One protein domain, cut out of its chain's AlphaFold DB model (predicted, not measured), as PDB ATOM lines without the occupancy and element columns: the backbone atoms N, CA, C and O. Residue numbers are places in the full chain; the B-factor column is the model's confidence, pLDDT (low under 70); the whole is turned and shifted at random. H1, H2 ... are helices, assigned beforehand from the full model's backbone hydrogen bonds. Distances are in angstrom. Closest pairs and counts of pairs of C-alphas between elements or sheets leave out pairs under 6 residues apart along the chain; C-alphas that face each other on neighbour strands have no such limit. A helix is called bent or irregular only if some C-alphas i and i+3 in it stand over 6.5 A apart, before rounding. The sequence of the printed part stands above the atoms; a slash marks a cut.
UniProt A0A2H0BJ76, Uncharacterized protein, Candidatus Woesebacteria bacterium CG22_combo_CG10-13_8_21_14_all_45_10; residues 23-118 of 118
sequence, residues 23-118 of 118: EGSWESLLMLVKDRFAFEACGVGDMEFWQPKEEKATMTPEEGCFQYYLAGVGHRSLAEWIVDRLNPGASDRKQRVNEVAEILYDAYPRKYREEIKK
ATOM      1  N   GLU A  23     204.690 138.666 143.515       91.38
ATOM      2  CA  GLU A  23     203.356 138.192 143.887       91.38
ATOM      3  C   GLU A  23     202.565 137.749 142.646       91.38
ATOM      4  O   GLU A  23     202.605 138.402 141.602       91.38
ATOM      5  N   GLY A  24     201.887 136.605 142.749       90.19
ATOM      6  CA  GLY A  24     201.153 135.990 141.643       90.19
ATOM      7  C   GLY A  24     202.000 135.127 140.703       90.19
ATOM      8  O   GLY A  24     201.435 134.420 139.868       90.19
ATOM      9  N   SER A  25     203.334 135.094 140.855       92.50
ATOM     10  CA  SER A  25     204.199 134.196 140.064       92.50
ATOM     11  C   SER A  25     203.837 132.731 140.292       92.50
ATOM     12  O   SER A  25     203.757 131.950 139.349       92.50
ATOM     13  N   TRP A  26     203.598 132.357 141.552       92.94
ATOM     14  CA  TRP A  26     203.227 130.995 141.929       92.94
ATOM     15  C   TRP A  26     201.869 130.601 141.350       92.94
ATOM     16  O   TRP A  26     201.728 129.549 140.737       92.94
ATOM     17  N   GLU A  27     200.872 131.464 141.510       93.69
ATOM     18  CA  GLU A  27     199.531 131.266 140.976       93.69
ATOM     19  C   GLU A  27     199.525 131.107 139.457       93.69
ATOM     20  O   GLU A  27     198.870 130.205 138.941       93.69
ATOM     21  N   SER A  28     200.338 131.895 138.756       91.50
ATOM     22  CA  SER A  28     200.495 131.801 137.301       91.50
ATOM     23  C   SER A  28     201.076 130.444 136.869       91.50
ATOM     24  O   SER A  28     200.643 129.874 135.868       91.50
ATOM     25  N   LEU A  29     201.994 129.859 137.653       90.88
ATOM     26  CA  LEU A  29     202.476 128.489 137.419       90.88
ATOM     27  C   LEU A  29     201.388 127.440 137.649       90.88
ATOM     28  O   LEU A  29     201.297 126.464 136.907       90.88
ATOM     29  N   LEU A  30     200.558 127.630 138.675       89.69
ATOM     30  CA  LEU A  30     199.445 126.727 138.941       89.69
ATOM     31  C   LEU A  30     198.414 126.758 137.805       89.69
ATOM     32  O   LEU A  30     197.854 125.709 137.502       89.69
ATOM     33  N   MET A  31     198.212 127.906 137.143       88.81
ATOM     34  CA  MET A  31     197.337 128.013 135.963       88.81
ATOM     35  C   MET A  31     197.865 127.213 134.764       88.81
ATOM     36  O   MET A  31     197.101 126.594 134.030       88.81
ATOM     37  N   LEU A  32     199.184 127.129 134.594       86.94
ATOM     38  CA  LEU A  32     199.765 126.283 133.548       86.94
ATOM     39  C   LEU A  32     199.481 124.802 133.778       86.94
ATOM     40  O   LEU A  32     199.181 124.063 132.845       86.94
ATOM     41  N   VAL A  33     199.603 124.366 135.032       85.00
ATOM     42  CA  VAL A  33     199.332 122.976 135.405       85.00
ATOM     43  C   VAL A  33     197.838 122.693 135.306       85.00
ATOM     44  O   VAL A  33     197.462 121.663 134.756       85.00
ATOM     45  N   LYS A  34     196.998 123.639 135.737       82.69
ATOM     46  CA  LYS A  34     195.541 123.632 135.572       82.69
ATOM     47  C   LYS A  34     195.110 123.329 134.141       82.69
ATOM     48  O   LYS A  34     194.317 122.419 133.928       82.69
ATOM     49  N   ASP A  35     195.642 124.068 133.177       76.69
ATOM     50  CA  ASP A  35     195.210 123.955 131.782       76.69
ATOM     51  C   ASP A  35     195.712 122.673 131.102       76.69
ATOM     52  O   ASP A  35     195.157 122.233 130.094       76.69
ATOM     53  N   ARG A  36     196.793 122.078 131.622       73.88
ATOM     54  CA  ARG A  36     197.489 120.941 130.998       73.88
ATOM     55  C   ARG A  36     197.218 119.597 131.667       73.88
ATOM     56  O   ARG A  36     197.436 118.571 131.027       73.88
ATOM     57  N   PHE A  37     196.746 119.586 132.908       71.88
ATOM     58  CA  PHE A  37     196.392 118.376 133.645       71.88
ATOM     59  C   PHE A  37     194.891 118.300 133.898       71.88
ATOM     60  O   PHE A  37     194.284 119.242 134.396       71.88
ATOM     61  N   ALA A  38     194.292 117.133 133.647       61.12
ATOM     62  CA  ALA A  38     192.936 116.863 134.108       61.12
ATOM     63  C   ALA A  38     192.915 116.888 135.647       61.12
ATOM     64  O   ALA A  38     193.560 116.066 136.298       61.12
ATOM     65  N   PHE A  39     192.197 117.850 136.228       54.09
ATOM     66  CA  PHE A  39     192.217 118.152 137.662       54.09
ATOM     67  C   PHE A  39     191.903 117.003 138.602       54.09
ATOM     68  O   PHE A  39     192.471 116.925 139.694       54.09
ATOM     69  N   GLU A  40     191.035 116.103 138.154       53.69
ATOM     70  CA  GLU A  40     190.688 114.881 138.873       53.69
ATOM     71  C   GLU A  40     191.928 114.045 139.182       53.69
ATOM     72  O   GLU A  40     192.001 113.422 140.239       53.69
ATOM     73  N   ALA A  41     192.949 114.095 138.320       52.66
ATOM     74  CA  ALA A  41     194.204 113.424 138.587       52.66
ATOM     75  C   ALA A  41     194.855 114.009 139.846       52.66
ATOM     76  O   ALA A  41     195.303 113.252 140.697       52.66
ATOM     77  N   CYS A  42     194.932 115.331 139.994       55.94
ATOM     78  CA  CYS A  42     195.664 115.969 141.091       55.94
ATOM     79  C   CYS A  42     194.890 116.022 142.415       55.94
ATOM     80  O   CYS A  42     195.394 116.616 143.358       55.94
ATOM     81  N   GLY A  43     193.697 115.423 142.508       60.38
ATOM     82  CA  GLY A  43     192.909 115.393 143.744       60.38
ATOM     83  C   GLY A  43     192.299 116.743 144.149       60.38
ATOM     84  O   GLY A  43     191.742 116.850 145.237       60.38
ATOM     85  N   VAL A  44     192.377 117.765 143.283       63.50
ATOM     86  CA  VAL A  44     191.873 119.125 143.538       63.50
ATOM     87  C   VAL A  44     190.808 119.475 142.503       63.50
ATOM     88  O   VAL A  44     191.117 119.964 141.420       63.50
ATOM     89  N   GLY A  45     189.546 119.196 142.828       59.72
ATOM     90  CA  GLY A  45     188.414 119.339 141.903       59.72
ATOM     91  C   GLY A  45     187.513 120.560 142.116       59.72
ATOM     92  O   GLY A  45     186.465 120.621 141.484       59.72
ATOM     93  N   ASP A  46     187.859 121.502 142.997       68.50
ATOM     94  CA  ASP A  46     186.904 122.522 143.462       68.50
ATOM     95  C   ASP A  46     187.139 123.921 142.859       68.50
ATOM     96  O   ASP A  46     188.272 124.414 142.824       68.50
ATOM     97  N   MET A  47     186.058 124.592 142.433       68.69
ATOM     98  CA  MET A  47     186.069 126.012 142.051       68.69
ATOM     99  C   MET A  47     186.589 126.892 143.190       68.69
ATOM    100  O   MET A  47     187.330 127.838 142.924       68.69
ATOM    101  N   GLU A  48     186.281 126.549 144.445       77.00
ATOM    102  CA  GLU A  48     186.732 127.304 145.622       77.00
ATOM    103  C   GLU A  48     188.260 127.333 145.761       77.00
ATOM    104  O   GLU A  48     188.826 128.289 146.295       77.00
ATOM    105  N   PHE A  49     188.954 126.311 145.253       82.06
ATOM    106  CA  PHE A  49     190.414 126.294 145.240       82.06
ATOM    107  C   PHE A  49     190.985 127.136 144.097       82.06
ATOM    108  O   PHE A  49     191.959 127.870 144.291       82.06
ATOM    109  N   TRP A  50     190.413 127.009 142.896       84.56
ATOM    110  CA  TRP A  50     190.989 127.592 141.683       84.56
ATOM    111  C   TRP A  50     190.687 129.072 141.518       84.56
ATOM    112  O   TRP A  50     191.586 129.819 141.140       84.56
ATOM    113  N   GLN A  51     189.480 129.514 141.854       85.81
ATOM    114  CA  GLN A  51     189.071 130.900 141.648       85.81
ATOM    115  C   GLN A  51     189.981 131.909 142.384       85.81
ATOM    116  O   GLN A  51     190.485 132.831 141.741       85.81
ATOM    117  N   PRO A  52     190.346 131.719 143.671       86.94
ATOM    118  CA  PRO A  52     191.273 132.634 144.342       86.94
ATOM    119  C   PRO A  52     192.695 132.612 143.765       86.94
ATOM    120  O   PRO A  52     193.490 133.512 144.041       86.94
ATOM    121  N   LYS A  53     193.067 131.548 143.040       89.06
ATOM    122  CA  LYS A  53     194.368 131.416 142.374       89.06
ATOM    123  C   LYS A  53     194.359 132.106 141.019       89.06
ATOM    124  O   LYS A  53     195.320 132.797 140.711       89.06
ATOM    125  N   GLU A  54     193.266 131.994 140.277       86.81
ATOM    126  CA  GLU A  54     193.039 132.743 139.040       86.81
ATOM    127  C   GLU A  54     193.070 134.252 139.289       86.81
ATOM    128  O   GLU A  54     193.796 134.969 138.612       86.81
ATOM    129  N   GLU A  55     192.370 134.733 140.321       88.75
ATOM    130  CA  GLU A  55     192.328 136.162 140.671       88.75
ATOM    131  C   GLU A  55     193.701 136.732 141.070       88.75
ATOM    132  O   GLU A  55     193.956 137.928 140.929       88.75
ATOM    133  N   LYS A  56     194.596 135.875 141.572       90.75
ATOM    134  CA  LYS A  56     195.954 136.230 142.004       90.75
ATOM    135  C   LYS A  56     197.017 135.982 140.936       90.75
ATOM    136  O   LYS A  56     198.164 136.371 141.145       90.75
ATOM    137  N   ALA A  57     196.684 135.330 139.824       89.38
ATOM    138  CA  ALA A  57     197.610 135.144 138.716       89.38
ATOM    139  C   ALA A  57     197.785 136.485 137.986       89.38
ATOM    140  O   ALA A  57     196.924 136.935 137.237       89.38
ATOM    141  N   THR A  58     198.902 137.159 138.253       89.88
ATOM    142  CA  THR A  58     199.184 138.515 137.752       89.88
ATOM    143  C   THR A  58     199.990 138.530 136.455       89.88
ATOM    144  O   THR A  58     200.204 139.601 135.887       89.88
ATOM    145  N   MET A  59     200.467 137.372 135.997       92.00
ATOM    146  CA  MET A  59     201.378 137.253 134.862       92.00
ATOM    147  C   MET A  59     201.138 135.968 134.069       92.00
ATOM    148  O   MET A  59     200.368 135.095 134.464       92.00
ATOM    149  N   THR A  60     201.809 135.847 132.928       90.38
ATOM    150  CA  THR A  60     201.786 134.612 132.140       90.38
ATOM    151  C   THR A  60     202.568 133.494 132.842       90.38
ATOM    152  O   THR A  60     203.504 133.763 133.604       90.38
ATOM    153  N   PRO A  61     202.244 132.215 132.591       88.31
ATOM    154  CA  PRO A  61     203.032 131.097 133.097       88.31
ATOM    155  C   PRO A  61     204.527 131.152 132.784       88.31
ATOM    156  O   PRO A  61     205.349 130.764 133.614       88.31
ATOM    157  N   GLU A  62     204.887 131.625 131.594       89.50
ATOM    158  CA  GLU A  62     206.266 131.784 131.148       89.50
ATOM    159  C   GLU A  62     206.992 132.853 131.973       89.50
ATOM    160  O   GLU A  62     208.139 132.652 132.381       89.50
ATOM    161  N   GLU A  63     206.317 133.966 132.278       89.69
ATOM    162  CA  GLU A  63     206.827 134.993 133.191       89.69
ATOM    163  C   GLU A  63     206.982 134.437 134.608       89.69
ATOM    164  O   GLU A  63     208.038 134.619 135.213       89.69
ATOM    165  N   GLY A  64     206.007 133.669 135.104       90.81
ATOM    166  CA  GLY A  64     206.103 132.975 136.389       90.81
ATOM    167  C   GLY A  64     207.301 132.020 136.442       90.81
ATOM    168  O   GLY A  64     208.104 132.069 137.374       90.81
ATOM    169  N   CYS A  65     207.501 131.204 135.402       89.38
ATOM    170  CA  CYS A  65     208.667 130.320 135.285       89.38
ATOM    171  C   CYS A  65     209.973 131.118 135.293       89.38
ATOM    172  O   CYS A  65     210.956 130.709 135.918       89.38
ATOM    173  N   PHE A  66     209.993 132.271 134.623       88.75
ATOM    174  CA  PHE A  66     211.155 133.146 134.604       88.75
ATOM    175  C   PHE A  66     211.465 133.735 135.986       88.75
ATOM    176  O   PHE A  66     212.625 133.723 136.388       88.75
ATOM    177  N   GLN A  67     210.462 134.153 136.759       90.06
ATOM    178  CA  GLN A  67     210.643 134.633 138.138       90.06
ATOM    179  C   GLN A  67     211.334 133.581 139.019       90.06
ATOM    180  O   GLN A  67     212.269 133.882 139.760       90.06
ATOM    181  N   TYR A  68     210.938 132.315 138.894       88.81
ATOM    182  CA  TYR A  68     211.576 131.226 139.635       88.81
ATOM    183  C   TYR A  68     212.946 130.831 139.081       88.81
ATOM    184  O   TYR A  68     213.839 130.486 139.857       88.81
ATOM    185  N   TYR A  69     213.165 130.950 137.770       86.81
ATOM    186  CA  TYR A  69     214.504 130.845 137.192       86.81
ATOM    187  C   TYR A  69     215.454 131.902 137.778       86.81
ATOM    188  O   TYR A  69     216.583 131.557 138.134       86.81
ATOM    189  N   LEU A  70     214.996 133.153 137.916       85.19
ATOM    190  CA  LEU A  70     215.738 134.244 138.558       85.19
ATOM    191  C   LEU A  70     215.989 133.968 140.048       85.19
ATOM    192  O   LEU A  70     217.069 134.255 140.552       85.19
ATOM    193  N   ALA A  71     215.057 133.306 140.734       84.94
ATOM    194  CA  ALA A  71     215.260 132.803 142.097       84.94
ATOM    195  C   ALA A  71     216.223 131.601 142.189       84.94
ATOM    196  O   ALA A  71     216.466 131.077 143.274       84.94
ATOM    197  N   GLY A  72     216.763 131.120 141.064       82.88
ATOM    198  CA  GLY A  72     217.644 129.953 141.025       82.88
ATOM    199  C   GLY A  72     216.924 128.612 141.181       82.88
ATOM    200  O   GLY A  72     217.587 127.585 141.318       82.88
ATOM    201  N   VAL A  73     215.592 128.591 141.113       85.94
ATOM    202  CA  VAL A  73     214.779 127.376 141.215       85.94
ATOM    203  C   VAL A  73     214.606 126.756 139.827       85.94
ATOM    204  O   VAL A  73     214.301 127.434 138.843       85.94
ATOM    205  N   GLY A  74     214.833 125.446 139.733       85.19
ATOM    206  CA  GLY A  74     214.678 124.690 138.493       85.19
ATOM    207  C   GLY A  74     213.283 124.093 138.305       85.19
ATOM    208  O   GLY A  74     212.557 123.868 139.271       85.19
ATOM    209  N   HIS A  75     212.959 123.750 137.057       87.56
ATOM    210  CA  HIS A  75     211.667 123.169 136.667       87.56
ATOM    211  C   HIS A  75     211.288 121.908 137.469       87.56
ATOM    212  O   HIS A  75     210.137 121.770 137.865       87.56
ATOM    213  N   ARG A  76     212.243 121.014 137.776       89.06
ATOM    214  CA  ARG A  76     211.978 119.822 138.608       89.06
ATOM    215  C   ARG A  76     211.622 120.169 140.049       89.06
ATOM    216  O   ARG A  76     210.674 119.608 140.579       89.06
ATOM    217  N   SER A  77     212.348 121.100 140.665       90.00
ATOM    218  CA  SER A  77     212.063 121.536 142.037       90.00
ATOM    219  C   SER A  77     210.704 122.227 142.124       90.00
ATOM    220  O   SER A  77     209.939 121.963 143.045       90.00
ATOM    221  N   LEU A  78     210.363 123.050 141.127       90.25
ATOM    222  CA  LEU A  78     209.018 123.611 141.008       90.25
ATOM    223  C   LEU A  78     207.951 122.527 140.854       90.25
ATOM    224  O   LEU A  78     206.929 122.594 141.527       90.25
ATOM    225  N   ALA A  79     208.183 121.528 140.001       90.50
ATOM    226  CA  ALA A  79     207.242 120.434 139.807       90.50
ATOM    227  C   ALA A  79     206.991 119.658 141.105       90.50
ATOM    228  O   ALA A  79     205.843 119.371 141.428       90.50
ATOM    229  N   GLU A  80     208.043 119.371 141.876       90.62
ATOM    230  CA  GLU A  80     207.924 118.759 143.202       90.62
ATOM    231  C   GLU A  80     207.054 119.605 144.132       90.62
ATOM    232  O   GLU A  80     206.106 119.083 144.712       90.62
ATOM    233  N   TRP A  81     207.308 120.914 144.217       91.56
ATOM    234  CA  TRP A  81     206.519 121.812 145.064       91.56
ATOM    235  C   TRP A  81     205.054 121.891 144.638       91.56
ATOM    236  O   TRP A  81     204.169 121.932 145.494       91.56
ATOM    237  N   ILE A  82     204.784 121.926 143.330       89.81
ATOM    238  CA  ILE A  82     203.416 121.975 142.811       89.81
ATOM    239  C   ILE A  82     202.695 120.665 143.130       89.81
ATOM    240  O   ILE A  82     201.597 120.697 143.682       89.81
ATOM    241  N   VAL A  83     203.310 119.518 142.834       88.19
ATOM    242  CA  VAL A  83     202.701 118.204 143.079       88.19
ATOM    243  C   VAL A  83     202.467 117.974 144.567       88.19
ATOM    244  O   VAL A  83     201.379 117.545 144.933       88.19
ATOM    245  N   ASP A  84     203.425 118.318 145.430       87.12
ATOM    246  CA  ASP A  84     203.269 118.169 146.881       87.12
ATOM    247  C   ASP A  84     202.135 119.037 147.434       87.12
ATOM    248  O   ASP A  84     201.478 118.661 148.403       87.12
ATOM    249  N   ARG A  85     201.885 120.197 146.815       85.00
ATOM    250  CA  ARG A  85     200.842 121.125 147.252       85.00
ATOM    251  C   ARG A  85     199.460 120.795 146.703       85.00
ATOM    252  O   ARG A  85     198.478 121.083 147.379       85.00
ATOM    253  N   LEU A  86     199.382 120.237 145.497       82.25
ATOM    254  CA  LEU A  86     198.117 119.838 144.881       82.25
ATOM    255  C   LEU A  86     197.683 118.442 145.333       82.25
ATOM    256  O   LEU A  86     196.519 118.247 145.650       82.25
ATOM    257  N   ASN A  87     198.609 117.488 145.412       77.69
ATOM    258  CA  ASN A  87     198.301 116.096 145.726       77.69
ATOM    259  C   ASN A  87     199.264 115.523 146.786       77.69
ATOM    260  O   ASN A  87     200.108 114.670 146.479       77.69
ATOM    261  N   PRO A  88     199.180 116.003 148.042       72.56
ATOM    262  CA  PRO A  88     200.032 115.514 149.118       72.56
ATOM    263  C   PRO A  88     199.775 114.020 149.364       72.56
ATOM    264  O   PRO A  88     198.689 113.621 149.773       72.56
ATOM    265  N   GLY A  89     200.793 113.184 149.139       72.62
ATOM    266  CA  GLY A  89     200.711 111.735 149.372       72.62
ATOM    267  C   GLY A  89     200.272 110.895 148.167       72.62
ATOM    268  O   GLY A  89     199.977 109.713 148.339       72.62
ATOM    269  N   ALA A  90     200.265 111.465 146.959       75.69
ATOM    270  CA  ALA A  90     199.987 110.730 145.725       75.69
ATOM    271  C   ALA A  90     200.894 109.490 145.571       75.69
ATOM    272  O   ALA A  90     202.124 109.592 145.601       75.69
ATOM    273  N   SER A  91     200.307 108.309 145.360       80.31
ATOM    274  CA  SER A  91     201.059 107.060 145.144       80.31
ATOM    275  C   SER A  91     201.873 107.074 143.842       80.31
ATOM    276  O   SER A  91     202.918 106.435 143.743       80.31
ATOM    277  N   ASP A  92     201.435 107.868 142.869       85.81
ATOM    278  CA  ASP A  92     202.052 108.128 141.570       85.81
ATOM    279  C   ASP A  92     202.867 109.440 141.547       85.81
ATOM    280  O   ASP A  92     203.220 109.936 140.476       85.81
ATOM    281  N   ARG A  93     203.234 109.995 142.717       86.50
ATOM    282  CA  ARG A  93     203.962 111.277 142.850       86.50
ATOM    283  C   ARG A  93     205.114 111.424 141.860       86.50
ATOM    284  O   ARG A  93     205.249 112.461 141.224       86.50
ATOM    285  N   LYS A  94     205.956 110.397 141.718       87.88
ATOM    286  CA  LYS A  94     207.124 110.440 140.821       87.88
ATOM    287  C   LYS A  94     206.726 110.656 139.357       87.88
ATOM    288  O   LYS A  94     207.405 111.397 138.654       87.88
ATOM    289  N   GLN A  95     205.652 110.008 138.909       88.19
ATOM    290  CA  GLN A  95     205.138 110.167 137.552       88.19
ATOM    291  C   GLN A  95     204.601 111.587 137.352       88.19
ATOM    292  O   GLN A  95     205.032 112.267 136.426       88.19
ATOM    293  N   ARG A  96     203.784 112.078 138.289       85.44
ATOM    294  CA  ARG A  96     203.234 113.441 138.244       85.44
ATOM    295  C   ARG A  96     204.307 114.515 138.240       85.44
ATOM    296  O   ARG A  96     204.210 115.480 137.496       85.44
ATOM    297  N   VAL A  97     205.341 114.348 139.065       89.12
ATOM    298  CA  VAL A  97     206.478 115.275 139.096       89.12
ATOM    299  C   VAL A  97     207.160 115.317 137.735       89.12
ATOM    300  O   VAL A  97     207.486 116.404 137.279       89.12
ATOM    301  N   ASN A  98     207.350 114.177 137.065       89.44
ATOM    302  CA  ASN A  98     207.937 114.167 135.726       89.44
ATOM    303  C   ASN A  98     207.040 114.875 134.704       89.44
ATOM    304  O   ASN A  98     207.523 115.734 133.978       89.44
ATOM    305  N   GLU A  99     205.747 114.564 134.686       88.25
ATOM    306  CA  GLU A  99     204.784 115.161 133.755       88.25
ATOM    307  C   GLU A  99     204.671 116.689 133.957       88.25
ATOM    308  O   GLU A  99     204.752 117.461 133.001       88.25
ATOM    309  N   VAL A 100     204.583 117.159 135.209       88.94
ATOM    310  CA  VAL A 100     204.591 118.597 135.536       88.94
ATOM    311  C   VAL A 100     205.945 119.234 135.210       88.94
ATOM    312  O   VAL A 100     205.993 120.359 134.714       88.94
ATOM    313  N   ALA A 101     207.055 118.533 135.451       90.25
ATOM    314  CA  ALA A 101     208.385 119.033 135.121       90.25
ATOM    315  C   ALA A 101     208.566 119.228 133.611       90.25
ATOM    316  O   ALA A 101     209.176 120.219 133.219       90.25
ATOM    317  N   GLU A 102     208.037 118.337 132.771       89.38
ATOM    318  CA  GLU A 102     208.074 118.492 131.311       89.38
ATOM    319  C   GLU A 102     207.292 119.728 130.854       89.38
ATOM    320  O   GLU A 102     207.819 120.548 130.100       89.38
ATOM    321  N   ILE A 103     206.089 119.936 131.395       88.75
ATOM    322  CA  ILE A 103     205.274 121.125 131.102       88.75
ATOM    323  C   ILE A 103     206.014 122.409 131.502       88.75
ATOM    324  O   ILE A 103     206.101 123.359 130.723       88.75
ATOM    325  N   LEU A 104     206.585 122.435 132.709       88.56
ATOM    326  CA  LEU A 104     207.363 123.579 133.176       88.56
ATOM    327  C   LEU A 104     208.610 123.784 132.315       88.56
ATOM    328  O   LEU A 104     208.923 124.914 131.959       88.56
ATOM    329  N   TYR A 105     209.315 122.721 131.931       88.31
ATOM    330  CA  TYR A 105     210.487 122.819 131.061       88.31
ATOM    331  C   TYR A 105     210.157 123.537 129.741       88.31
ATOM    332  O   TYR A 105     210.927 124.397 129.293       88.31
ATOM    333  N   ASP A 106     208.991 123.262 129.159       87.62
ATOM    334  CA  ASP A 106     208.507 123.918 127.942       87.62
ATOM    335  C   ASP A 106     208.096 125.388 128.145       87.62
ATOM    336  O   ASP A 106     208.214 126.190 127.210       87.62
ATOM    337  N   ALA A 107     207.729 125.783 129.365       86.12
ATOM    338  CA  ALA A 107     207.470 127.178 129.733       86.12
ATOM    339  C   ALA A 107     208.736 127.950 130.161       86.12
ATOM    340  O   ALA A 107     208.778 129.178 130.086       86.12
ATOM    341  N   TYR A 108     209.804 127.260 130.576       82.56
ATOM    342  CA  TYR A 108     211.065 127.911 130.932       82.56
ATOM    343  C   TYR A 108     211.743 128.574 129.719       82.56
ATOM    344  O   TYR A 108     211.630 128.100 128.584       82.56
ATOM    345  N   PRO A 109     212.563 129.621 129.939       79.56
ATOM    346  CA  PRO A 109     213.324 130.246 128.865       79.56
ATOM    347  C   PRO A 109     214.170 129.234 128.081       79.56
ATOM    348  O   PRO A 109     214.910 128.433 128.656       79.56
ATOM    349  N   ARG A 110     214.146 129.328 126.745       78.06
ATOM    350  CA  ARG A 110     214.868 128.416 125.834       78.06
ATOM    351  C   ARG A 110     216.345 128.210 126.197       78.06
ATOM    352  O   ARG A 110     216.856 127.106 126.065       78.06
ATOM    353  N   LYS A 111     217.034 129.245 126.677       67.94
ATOM    354  CA  LYS A 111     218.450 129.139 127.065       67.94
ATOM    355  C   LYS A 111     218.677 128.249 128.291       67.94
ATOM    356  O   LYS A 111     219.658 127.525 128.327       67.94
ATOM    357  N   TYR A 112     217.757 128.251 129.257       69.56
ATOM    358  CA  TYR A 112     217.809 127.325 130.393       69.56
ATOM    359  C   TYR A 112     217.597 125.876 129.937       69.56
ATOM    360  O   TYR A 112     218.292 124.967 130.388       69.56
ATOM    361  N   ARG A 113     216.691 125.661 128.976       73.62
ATOM    362  CA  ARG A 113     216.495 124.345 128.355       73.62
ATOM    363  C   ARG A 113     217.766 123.799 127.697       73.62
ATOM    364  O   ARG A 113     218.011 122.596 127.762       73.62
ATOM    365  N   GLU A 114     218.552 124.675 127.071       69.25
ATOM    366  CA  GLU A 114     219.825 124.347 126.417       69.25
ATOM    367  C   GLU A 114     220.943 124.003 127.424       69.25
ATOM    368  O   GLU A 114     221.820 123.211 127.093       69.25
ATOM    369  N   GLU A 115     220.897 124.535 128.653       63.31
ATOM    370  CA  GLU A 115     221.862 124.230 129.726       63.31
ATOM    371  C   GLU A 115     221.633 122.858 130.378       63.31
ATOM    372  O   GLU A 115     222.599 122.201 130.739       63.31
ATOM    373  N   ILE A 116     220.384 122.392 130.495       58.31
ATOM    374  CA  ILE A 116     220.064 121.068 131.075       58.31
ATOM    375  C   ILE A 116     220.422 119.912 130.125       58.31
ATOM    376  O   ILE A 116     220.615 118.782 130.564       58.31
ATOM    377  N   LYS A 117     220.473 120.172 128.812       47.97
ATOM    378  CA  LYS A 117     220.789 119.164 127.782       47.97
ATOM    379  C   LYS A 117     222.295 118.944 127.560       47.97
ATOM    380  O   LYS A 117     222.641 118.133 126.703       47.97
ATOM    381  N   LYS A 118     223.163 119.672 128.266       38.50
ATOM    382  CA  LYS A 118     224.625 119.512 128.229       38.50
ATOM    383  C   LYS A 118     225.105 118.677 129.404       38.50
ATOM    384  O   LYS A 118     226.067 117.913 129.180       38.50
TER     385      LYS A 118
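AT A GLANCE: This is residues 23 to 118 of the 118 residues of an uncharacterized protein of Candidatus Woesebacteria bacterium CG22_combo_CG10-13_8_21_14_all_45_10 (UniProt A0A2H0BJ76). Four short helices, H1, H3, H4 and H5, make a crossed cluster in which those that touch stand at large angles to each other, with two shorter helices, H2 and H6, out at its ends. H4 and H5 pack on each other as a crossed pair, H1 and H3 cover part of H5, and H2 and H6 lie at the two ends of the longest axis, H2 on the first half of H1 and H6 near H5. The printed part has 96 residues with six named helices in the order H1 to H6 and no named strand, and its class is all helix. It is compact, with a radius of gyration of the C-alphas of 13.0 A and spans of 39 by 31 by 19 A.

HOW THE PARTS SIT: H1, residues 25 to 36, is a hub with three helices that it touches. With residues 27 to 31 alone it touches H2, residues 47 to 54, at a steep tilt of 56 degrees, opposite ways; the closest C-alphas, of Glu 27 and Lys 53, are 5.4 A apart. It touches H3, residues 61 to 70, at a steep tilt of 46 degrees, opposite ways, with the C-alphas of Ser 25 and Gly 64 closest at 4.3 A. With residues 32 to 36 alone it touches H5, residues 93 to 107, about perpendicular at 74 degrees, with the C-alphas of Val 33 and Val 100 closest at 6.8 A. H5, also a hub with three, touches H3 with residues 104 to 107 alone, about perpendicular at 84 degrees; the closest C-alphas, of Glu 62 and Ala 107, are 5.0 A apart. H4, residues 75 to 86, touches H5 at a steep tilt of 54 degrees, opposite ways, with the C-alphas of Ala 79 and Ala 101 closest at 5.0 A. H6, residues 110 to 116, is close to H5 but not clearly touching, with the C-alphas of Tyr 105 and Arg 113 closest at 6.8 A. H2 and H3 are apart. Each O i to N i+4 pair is within hydrogen-bond range in H1, H3, H4, H5 and H6; in H2 it is 2 of 4.

IN THESE COORDINATES: H1 begins at C-alpha 25, (204.199, 134.196, 140.064), and is 17.4 A long. H3 is 14.2 A, H4 16.2 A. H5, the longest helix with 15 residues, spans 20.9 A and ends at C-alpha 107, (207.470, 127.178, 129.733). H6 ends at C-alpha 116, (220.064, 121.068, 131.075). H2 is neither bent nor irregular, but only just: C-alphas 49 and 52 are 6.5 A apart.

THE WHOLE: The two C-alphas farthest apart, of Glu 48 and Lys 118, are 42.4 A apart. The printed part has no cut and no long link. Its mean pLDDT is 81.6; residues 38 to 47, 111 to 112 and 114 to 118 are under 70.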